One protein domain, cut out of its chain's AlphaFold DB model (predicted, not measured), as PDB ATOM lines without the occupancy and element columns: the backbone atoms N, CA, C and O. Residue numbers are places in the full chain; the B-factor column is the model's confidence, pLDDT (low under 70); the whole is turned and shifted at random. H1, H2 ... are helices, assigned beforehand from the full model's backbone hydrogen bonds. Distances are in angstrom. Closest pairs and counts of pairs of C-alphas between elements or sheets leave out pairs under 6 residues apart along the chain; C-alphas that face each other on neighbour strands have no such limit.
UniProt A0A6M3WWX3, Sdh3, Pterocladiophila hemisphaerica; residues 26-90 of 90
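Overview. This is residues 26 to 90 of the 90 residues of the protein "Sdh3" of Pterocladiophila hemisphaerica (UniProt A0A6M3WWX3). Two long helices, H1 and H3, run opposite ways and cross aslant, while the short helix H2 bridges the end of H1 and the beginning of H3, so that the three form a loose, open triangle. The last residues, 85 to 90, stick out beyond it. The printed part has 65 residues with three named helices, in the order H1, H2, H3, and no named strand; its class is all helix. The whole is loose, with a radius of gyration of the C-alphas of 14.5 A, and spans 47 by 21 by 16 A.

Arrangement. Start with H1, residues 26 to 48, and look from it to H3, residues 61 to 89. They touch, closest at the C-alphas of His 32 and His 77, 5.7 A apart; H3 touches H1 with residues 70 to 81 alone. Their lines stand at a steep tilt of 49 degrees, opposite ways. Next find H2, residues 50 to 59. H1 and H2 are close but not clearly touching, with the C-alphas of Ser 46 and Phe 53 closest at 6.1 A, and are about perpendicular at 78 degrees. H2 and H3 only just touch, with 3 pairs of C-alphas within 8 A, and touch only at the corner by their link; the closest C-alphas, of Leu 57 and Phe 63, are 5.3 A apart. In H1, H2 and H3 every O i to N i+4 pair is within hydrogen-bond range.

Along the chain. Find C-alpha 26 at (-55.558, 62.138, 42.424); from there H1 runs 33.7 A to C-alpha 48. H2 runs 14.6 A from C-alpha 50 to C-alpha 59. H3 begins at C-alpha 61, (-57.425, 31.958, 25.842), and runs 42.5 A to C-alpha 89 at (-37.261, 66.529, 40.283).

Size, cuts and confidence. The two C-alphas farthest apart, of Ile 59 and Val 90, are 47.9 A apart. The printed part has no cut, and both links are tight. The mean pLDDT of the printed part is 94.5, and no printed residue is under 70.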
ATOM      1  N   SER A  26     -55.234  63.030  41.303       91.25
ATOM      2  CA  SER A  26     -55.558  62.138  42.424       91.25
ATOM      3  C   SER A  26     -56.060  60.783  41.923       91.25
ATOM      4  O   SER A  26     -55.627  59.748  42.432       91.25
ATOM      5  N   ILE A  27     -56.856  60.777  40.849       95.06
ATOM      6  CA  ILE A  27     -57.277  59.563  40.142       95.06
ATOM      7  C   ILE A  27     -56.045  58.781  39.661       95.06
ATOM      8  O   ILE A  27     -55.910  57.602  39.989       95.06
ATOM      9  N   PHE A  28     -55.095  59.421  38.966       94.88
ATOM     10  CA  PHE A  28     -53.858  58.757  38.532       94.88
ATOM     11  C   PHE A  28     -53.035  58.194  39.696       94.88
ATOM     12  O   PHE A  28     -52.481  57.103  39.574       94.88
ATOM     13  N   SER A  29     -52.968  58.898  40.832       94.62
ATOM     14  CA  SER A  29     -52.264  58.386  42.012       94.62
ATOM     15  C   SER A  29     -52.928  57.133  42.586       94.62
ATOM     16  O   SER A  29     -52.218  56.201  42.966       94.62
ATOM     17  N   ILE A  30     -54.261  57.096  42.655       95.94
ATOM     18  CA  ILE A  30     -55.011  55.940  43.164       95.94
ATOM     19  C   ILE A  30     -54.812  54.741  42.233       95.94
ATOM     20  O   ILE A  30     -54.439  53.659  42.688       95.94
ATOM     21  N   TRP A  31     -54.967  54.942  40.924       97.38
ATOM     22  CA  TRP A  31     -54.779  53.882  39.937       97.38
ATOM     23  C   TRP A  31     -53.346  53.346  39.886       97.38
ATOM     24  O   TRP A  31     -53.169  52.143  39.721       97.38
ATOM     25  N   HIS A  32     -52.326  54.187  40.084       97.25
ATOM     26  CA  HIS A  32     -50.936  53.725  40.177       97.25
ATOM     27  C   HIS A  32     -50.714  52.786  41.378       97.25
ATOM     28  O   HIS A  32     -50.017  51.779  41.252       97.25
ATOM     29  N   ARG A  33     -51.354  53.057  42.525       97.19
ATOM     30  CA  ARG A  33     -51.303  52.160  43.695       97.19
ATOM     31  C   ARG A  33     -52.013  50.838  43.417       97.19
ATOM     32  O   ARG A  33     -51.460  49.779  43.701       97.19
ATOM     33  N   ILE A  34     -53.208  50.899  42.831       98.12
ATOM     34  CA  ILE A  34     -53.998  49.707  42.488       98.12
ATOM     35  C   ILE A  34     -53.232  48.822  41.499       98.12
ATOM     36  O   ILE A  34     -53.124  47.616  41.721       98.12
ATOM     37  N   SER A  35     -52.655  49.408  40.444       97.88
ATOM     38  CA  SER A  35     -51.873  48.649  39.467       97.88
ATOM     39  C   SER A  35     -50.643  48.008  40.107       97.88
ATOM     40  O   SER A  35     -50.401  46.829  39.866       97.88
ATOM     41  N   GLY A  36     -49.928  48.723  40.983       97.56
ATOM     42  CA  GLY A  36     -48.767  48.187  41.701       97.56
ATOM     43  C   GLY A  36     -49.106  46.978  42.579       97.56
ATOM     44  O   GLY A  36     -48.429  45.953  42.508       97.56
ATOM     45  N   ILE A  37     -50.198  47.061  43.348       98.38
ATOM     46  CA  ILE A  37     -50.686  45.940  44.167       98.38
ATOM     47  C   ILE A  37     -51.032  44.745  43.274       98.38
ATOM     48  O   ILE A  37     -50.552  43.639  43.517       98.38
ATOM     49  N   PHE A  38     -51.795  44.963  42.201       98.00
ATOM     50  CA  PHE A  38     -52.152  43.898  41.267       98.00
ATOM     51  C   PHE A  38     -50.916  43.229  40.643       98.00
ATOM     52  O   PHE A  38     -50.812  42.005  40.657       98.00
ATOM     53  N   LEU A  39     -49.959  44.023  40.153       97.81
ATOM     54  CA  LEU A  39     -48.703  43.547  39.566       97.81
ATOM     55  C   LEU A  39     -47.888  42.715  40.563       97.81
ATOM     56  O   LEU A  39     -47.414  41.637  40.209       97.81
ATOM     57  N   SER A  40     -47.769  43.172  41.814       97.50
ATOM     58  CA  SER A  40     -47.042  42.435  42.856       97.50
ATOM     59  C   SER A  40     -47.677  41.078  43.173       97.50
ATOM     60  O   SER A  40     -46.976  40.068  43.226       97.50
ATOM     61  N   ILE A  41     -49.007  41.031  43.311       97.25
ATOM     62  CA  ILE A  41     -49.750  39.798  43.598       97.25
ATOM     63  C   ILE A  41     -49.657  38.841  42.412       97.25
ATOM     64  O   ILE A  41     -49.406  37.650  42.597       97.25
ATOM     65  N   PHE A  42     -49.827  39.357  41.193       95.69
ATOM     66  CA  PHE A  42     -49.735  38.562  39.976       95.69
ATOM     67  C   PHE A  42     -48.350  37.925  39.829       95.69
ATOM     68  O   PHE A  42     -48.254  36.715  39.618       95.69
ATOM     69  N   LEU A  43     -47.283  38.707  40.020       95.44
ATOM     70  CA  LEU A  43     -45.912  38.200  39.992       95.44
ATOM     71  C   LEU A  43     -45.690  37.135  41.070       95.44
ATOM     72  O   LEU A  43     -45.228  36.042  40.750       95.44
ATOM     73  N   TYR A  44     -46.087  37.408  42.313       96.50
ATOM     74  CA  TYR A  44     -45.949  36.462  43.421       96.50
ATOM     75  C   TYR A  44     -46.644  35.119  43.140       96.50
ATOM     76  O   TYR A  44     -46.025  34.059  43.251       96.50
ATOM     77  N   LEU A  45     -47.905  35.153  42.695       94.50
ATOM     78  CA  LEU A  45     -48.665  33.949  42.345       94.50
ATOM     79  C   LEU A  45     -48.046  33.205  41.158       94.50
ATOM     80  O   LEU A  45     -47.948  31.975  41.194       94.50
ATOM     81  N   SER A  46     -47.601  33.933  40.128       92.62
ATOM     82  CA  SER A  46     -46.978  33.337  38.942       92.62
ATOM     83  C   SER A  46     -45.674  32.604  39.270       92.62
ATOM     84  O   SER A  46     -45.413  31.546  38.705       92.62
ATOM     85  N   LEU A  47     -44.892  33.109  40.232       94.00
ATOM     86  CA  LEU A  47     -43.642  32.486  40.667       94.00
ATOM     87  C   LEU A  47     -43.891  31.218  41.490       94.00
ATOM     88  O   LEU A  47     -43.266  30.191  41.237       94.00
ATOM     89  N   ILE A  48     -44.842  31.260  42.428       96.00
ATOM     90  CA  ILE A  48     -45.190  30.094  43.260       96.00
ATOM     91  C   ILE A  48     -45.778  28.960  42.417       96.00
ATOM     92  O   ILE A  48     -45.518  27.786  42.676       96.00
ATOM     93  N   SER A  49     -46.561  29.299  41.394       93.69
ATOM     94  CA  SER A  49     -47.304  28.336  40.577       93.69
ATOM     95  C   SER A  49     -46.793  28.231  39.136       93.69
ATOM     96  O   SER A  49     -47.553  27.890  38.234       93.69
ATOM     97  N   TYR A  50     -45.495  28.459  38.908       92.44
ATOM     98  CA  TYR A  50     -44.900  28.615  37.572       92.44
ATOM     99  C   TYR A  50     -45.294  27.535  36.550       92.44
ATOM    100  O   TYR A  50     -45.709  27.852  35.435       92.44
ATOM    101  N   LYS A  51     -45.228  26.249  36.925       92.50
ATOM    102  CA  LYS A  51     -45.605  25.143  36.022       92.50
ATOM    103  C   LYS A  51     -47.079  25.208  35.612       92.50
ATOM    104  O   LYS A  51     -47.387  25.053  34.436       92.50
ATOM    105  N   LEU A  52     -47.969  25.452  36.573       91.50
ATOM    106  CA  LEU A  52     -49.410  25.579  36.344       91.50
ATOM    107  C   LEU A  52     -49.736  26.849  35.544       91.50
ATOM    108  O   LEU A  52     -50.607  26.841  34.682       91.50
ATOM    109  N   PHE A  53     -48.991  27.927  35.774       91.88
ATOM    110  CA  PHE A  53     -49.121  29.155  35.003       91.88
ATOM    111  C   PHE A  53     -48.795  28.937  33.517       91.88
ATOM    112  O   PHE A  53     -49.574  29.348  32.657       91.88
ATOM    113  N   ILE A  54     -47.702  28.230  33.195       91.62
ATOM    114  CA  ILE A  54     -47.337  27.917  31.800       91.62
ATOM    115  C   ILE A  54     -48.389  27.036  31.125       91.62
ATOM    116  O   ILE A  54     -48.749  27.286  29.973       91.62
ATOM    117  N   THR A  55     -48.886  26.005  31.813       92.31
ATOM    118  CA  THR A  55     -49.887  25.101  31.225       92.31
ATOM    119  C   THR A  55     -51.212  25.816  30.971       92.31
ATOM    120  O   THR A  55     -51.825  25.631  29.922       92.31
ATOM    121  N   LEU A  56     -51.645  26.684  31.886       91.25
ATOM    122  CA  LEU A  56     -52.853  27.487  31.695       91.25
ATOM    123  C   LEU A  56     -52.685  28.509  30.568       91.25
ATOM    124  O   LEU A  56     -53.617  28.715  29.792       91.25
ATOM    125  N   LEU A  57     -51.495  29.093  30.429       90.81
ATOM    126  CA  LEU A  57     -51.178  30.014  29.343       90.81
ATOM    127  C   LEU A  57     -51.231  29.346  27.961       90.81
ATOM    128  O   LEU A  57     -51.726  29.947  27.003       90.81
ATOM    129  N   SER A  58     -50.742  28.111  27.830       89.62
ATOM    130  CA  SER A  58     -50.746  27.422  26.537       89.62
ATOM    131  C   SER A  58     -52.157  27.011  26.102       89.62
ATOM    132  O   SER A  58     -52.496  27.161  24.926       89.62
ATOM    133  N   ILE A  59     -52.991  26.568  27.049       90.25
ATOM    134  CA  ILE A  59     -54.289  25.941  26.763       90.25
ATOM    135  C   ILE A  59     -55.442  26.954  26.755       90.25
ATOM    136  O   ILE A  59     -56.372  26.819  25.961       90.25
ATOM    137  N   ASN A  60     -55.409  27.978  27.612       93.00
ATOM    138  CA  ASN A  60     -56.582  28.807  27.877       93.00
ATOM    139  C   ASN A  60     -56.445  30.231  27.313       93.00
ATOM    140  O   ASN A  60     -55.595  31.020  27.732       93.00
ATOM    141  N   PHE A  61     -57.346  30.600  26.396       92.56
ATOM    142  CA  PHE A  61     -57.425  31.958  25.842       92.56
ATOM    143  C   PHE A  61     -57.662  33.026  26.919       92.56
ATOM    144  O   PHE A  61     -57.098  34.117  26.845       92.56
ATOM    145  N   PHE A  62     -58.424  32.701  27.966       92.50
ATOM    146  CA  PHE A  62     -58.669  33.620  29.074       92.50
ATOM    147  C   PHE A  62     -57.372  34.015  29.797       92.50
ATOM    148  O   PHE A  62     -57.177  35.180  30.133       92.50
ATOM    149  N   PHE A  63     -56.429  33.080  29.959       92.81
ATOM    150  CA  PHE A  63     -55.122  33.382  30.552       92.81
ATOM    151  C   PHE A  63     -54.268  34.281  29.654       92.81
ATOM    152  O   PHE A  63     -53.570  35.159  30.160       92.81
ATOM    153  N   LYS A  64     -54.379  34.144  28.327       93.31
ATOM    154  CA  LYS A  64     -53.734  35.064  27.373       93.31
ATOM    155  C   LYS A  64     -54.284  36.488  27.508       93.31
ATOM    156  O   LYS A  64     -53.500  37.435  27.515       93.31
ATOM    157  N   LEU A  65     -55.601  36.644  27.689       95.62
ATOM    158  CA  LEU A  65     -56.217  37.949  27.966       95.62
ATOM    159  C   LEU A  65     -55.733  38.545  29.290       95.62
ATOM    160  O   LEU A  65     -55.389  39.725  29.329       95.62
ATOM    161  N   ILE A  66     -55.656  37.738  30.355       94.38
ATOM    162  CA  ILE A  66     -55.107  38.187  31.642       94.38
ATOM    163  C   ILE A  66     -53.688  38.724  31.447       94.38
ATOM    164  O   ILE A  66     -53.385  39.813  31.923       94.38
ATOM    165  N   ILE A  67     -52.838  38.014  30.704       94.69
ATOM    166  CA  ILE A  67     -51.463  38.461  30.451       94.69
ATOM    167  C   ILE A  67     -51.434  39.756  29.645       94.69
ATOM    168  O   ILE A  67     -50.699  40.672  30.007       94.69
ATOM    169  N   MET A  68     -52.277  39.890  28.622       96.06
ATOM    170  CA  MET A  68     -52.404  41.140  27.871       96.06
ATOM    171  C   MET A  68     -52.782  42.318  28.788       96.06
ATOM    172  O   MET A  68     -52.163  43.378  28.714       96.06
ATOM    173  N   ILE A  69     -53.732  42.123  29.708       96.44
ATOM    174  CA  ILE A  69     -54.120  43.136  30.702       96.44
ATOM    175  C   ILE A  69     -52.968  43.422  31.674       96.44
ATOM    176  O   ILE A  69     -52.695  44.584  31.972       96.44
ATOM    177  N   THR A  70     -52.255  42.393  32.145       96.50
ATOM    178  CA  THR A  70     -51.108  42.575  33.052       96.50
ATOM    179  C   THR A  70     -49.982  43.367  32.389       96.50
ATOM    180  O   THR A  70     -49.385  44.221  33.037       96.50
ATOM    181  N   LEU A  71     -49.745  43.161  31.087       97.12
ATOM    182  CA  LEU A  71     -48.778  43.925  30.301       97.12
ATOM    183  C   LEU A  71     -49.211  45.388  30.159       97.12
ATOM    184  O   LEU A  71     -48.407  46.286  30.394       97.12
ATOM    185  N   LEU A  72     -50.484  45.646  29.845       97.69
ATOM    186  CA  LEU A  72     -51.023  47.011  29.796       97.69
ATOM    187  C   LEU A  72     -50.887  47.722  31.151       97.69
ATOM    188  O   LEU A  72     -50.462  48.877  31.202       97.69
ATOM    189  N   LEU A  73     -51.190  47.029  32.252       97.62
ATOM    190  CA  LEU A  73     -51.019  47.555  33.608       97.62
ATOM    191  C   LEU A  73     -49.549  47.807  33.946       97.62
ATOM    192  O   LEU A  73     -49.261  48.806  34.601       97.62
ATOM    193  N   LEU A  74     -48.630  46.952  33.487       97.94
ATOM    194  CA  LEU A  74     -47.189  47.148  33.648       97.94
ATOM    195  C   LEU A  74     -46.731  48.434  32.952       97.94
ATOM    196  O   LEU A  74     -46.060  49.249  33.582       97.94
ATOM    197  N   PHE A  75     -47.133  48.647  31.693       98.00
ATOM    198  CA  PHE A  75     -46.823  49.876  30.953       98.00
ATOM    199  C   PHE A  75     -47.425  51.111  31.620       98.00
ATOM    200  O   PHE A  75     -46.746  52.118  31.801       98.00
ATOM    201  N   TYR A  76     -48.688  51.032  32.033       97.56
ATOM    202  CA  TYR A  76     -49.331  52.113  32.769       97.56
ATOM    203  C   TYR A  76     -48.580  52.438  34.070       97.56
ATOM    204  O   TYR A  76     -48.307  53.604  34.359       97.56
ATOM    205  N   HIS A  77     -48.237  51.417  34.860       97.69
ATOM    206  CA  HIS A  77     -47.575  51.586  36.148       97.69
ATOM    207  C   HIS A  77     -46.170  52.176  35.986       97.69
ATOM    208  O   HIS A  77     -45.834  53.120  36.700       97.69
ATOM    209  N   SER A  78     -45.384  51.687  35.022       97.38
ATOM    210  CA  SER A  78     -44.030  52.184  34.761       97.38
ATOM    211  C   SER A  78     -44.031  53.627  34.253       97.38
ATOM    212  O   SER A  78     -43.321  54.464  34.808       97.38
ATOM    213  N   LEU A  79     -44.888  53.961  33.280       97.50
ATOM    214  CA  LEU A  79     -45.000  55.323  32.748       97.50
ATOM    215  C   LEU A  79     -45.487  56.314  33.813       97.50
ATOM    216  O   LEU A  79     -44.940  57.410  33.929       97.50
ATOM    217  N   ASN A  80     -46.463  55.932  34.644       95.06
ATOM    218  CA  ASN A  80     -46.901  56.791  35.747       95.06
ATOM    219  C   ASN A  80     -45.870  56.909  36.873       95.06
ATOM    220  O   ASN A  80     -45.813  57.961  37.518       95.06
ATOM    221  N   GLY A  81     -45.049  55.880  37.093       94.12
ATOM    222  CA  GLY A  81     -43.891  55.955  37.980       94.12
ATOM    223  C   GLY A  81     -42.879  56.985  37.479       94.12
ATOM    224  O   GLY A  81     -42.515  57.895  38.220       94.12
ATOM    225  N   LEU A  82     -42.521  56.921  36.192       95.88
ATOM    226  CA  LEU A  82     -41.632  57.894  35.545       95.88
ATOM    227  C   LEU A  82     -42.197  59.320  35.593       95.88
ATOM    228  O   LEU A  82     -41.475  60.248  35.943       95.88
ATOM    229  N   ARG A  83     -43.498  59.500  35.317       94.06
ATOM    230  CA  ARG A  83     -44.179  60.801  35.445       94.06
ATOM    231  C   ARG A  83     -44.061  61.360  36.863       94.06
ATOM    232  O   ARG A  83     -43.800  62.546  37.032       94.06
ATOM    233  N   SER A  84     -44.278  60.519  37.873       90.31
ATOM    234  CA  SER A  84     -44.228  60.939  39.279       90.31
ATOM    235  C   SER A  84     -42.808  61.309  39.700       90.31
ATOM    236  O   SER A  84     -42.619  62.320  40.366       90.31
ATOM    237  N   TYR A  85     -41.815  60.539  39.253       93.38
ATOM    238  CA  TYR A  85     -40.402  60.842  39.458       93.38
ATOM    239  C   TYR A  85     -39.989  62.160  38.791       93.38
ATOM    240  O   TYR A  85     -39.339  62.989  39.416       93.38
ATOM    241  N   PHE A  86     -40.430  62.399  37.551       93.38
ATOM    242  CA  PHE A  86     -40.169  63.656  36.849       93.38
ATOM    243  C   PHE A  86     -40.759  64.866  37.589       93.38
ATOM    244  O   PHE A  86     -40.061  65.851  37.790       93.38
ATOM    245  N   ILE A  87     -42.008  64.768  38.063       91.44
ATOM    246  CA  ILE A  87     -42.655  65.821  38.869       91.44
ATOM    247  C   ILE A  87     -41.923  66.069  40.194       91.44
ATOM    248  O   ILE A  87     -42.008  67.164  40.726       91.44
ATOM    249  N   GLN A  88     -41.235  65.071  40.751       89.94
ATOM    250  CA  GLN A  88     -40.477  65.243  41.991       89.94
ATOM    251  C   GLN A  88     -39.155  66.002  41.787       89.94
ATOM    252  O   GLN A  88     -38.649  66.599  42.734       89.94
ATOM    253  N   ILE A  89     -38.567  65.924  40.592       91.69
ATOM    254  CA  ILE A  89     -37.261  66.529  40.283       91.69
ATOM    255  C   ILE A  89     -37.388  67.981  39.817       91.69
ATOM    256  O   ILE A  89     -36.448  68.754  40.003       91.69
ATOM    257  N   VAL A  90     -38.516  68.329  39.199       76.75
ATOM    258  CA  VAL A  90     -38.849  69.692  38.760       76.75
ATOM    259  C   VAL A  90     -39.466  70.475  39.910       76.75
ATOM    260  O   VAL A  90     -39.030  71.627  40.118       76.75
TER     261      VAL A  90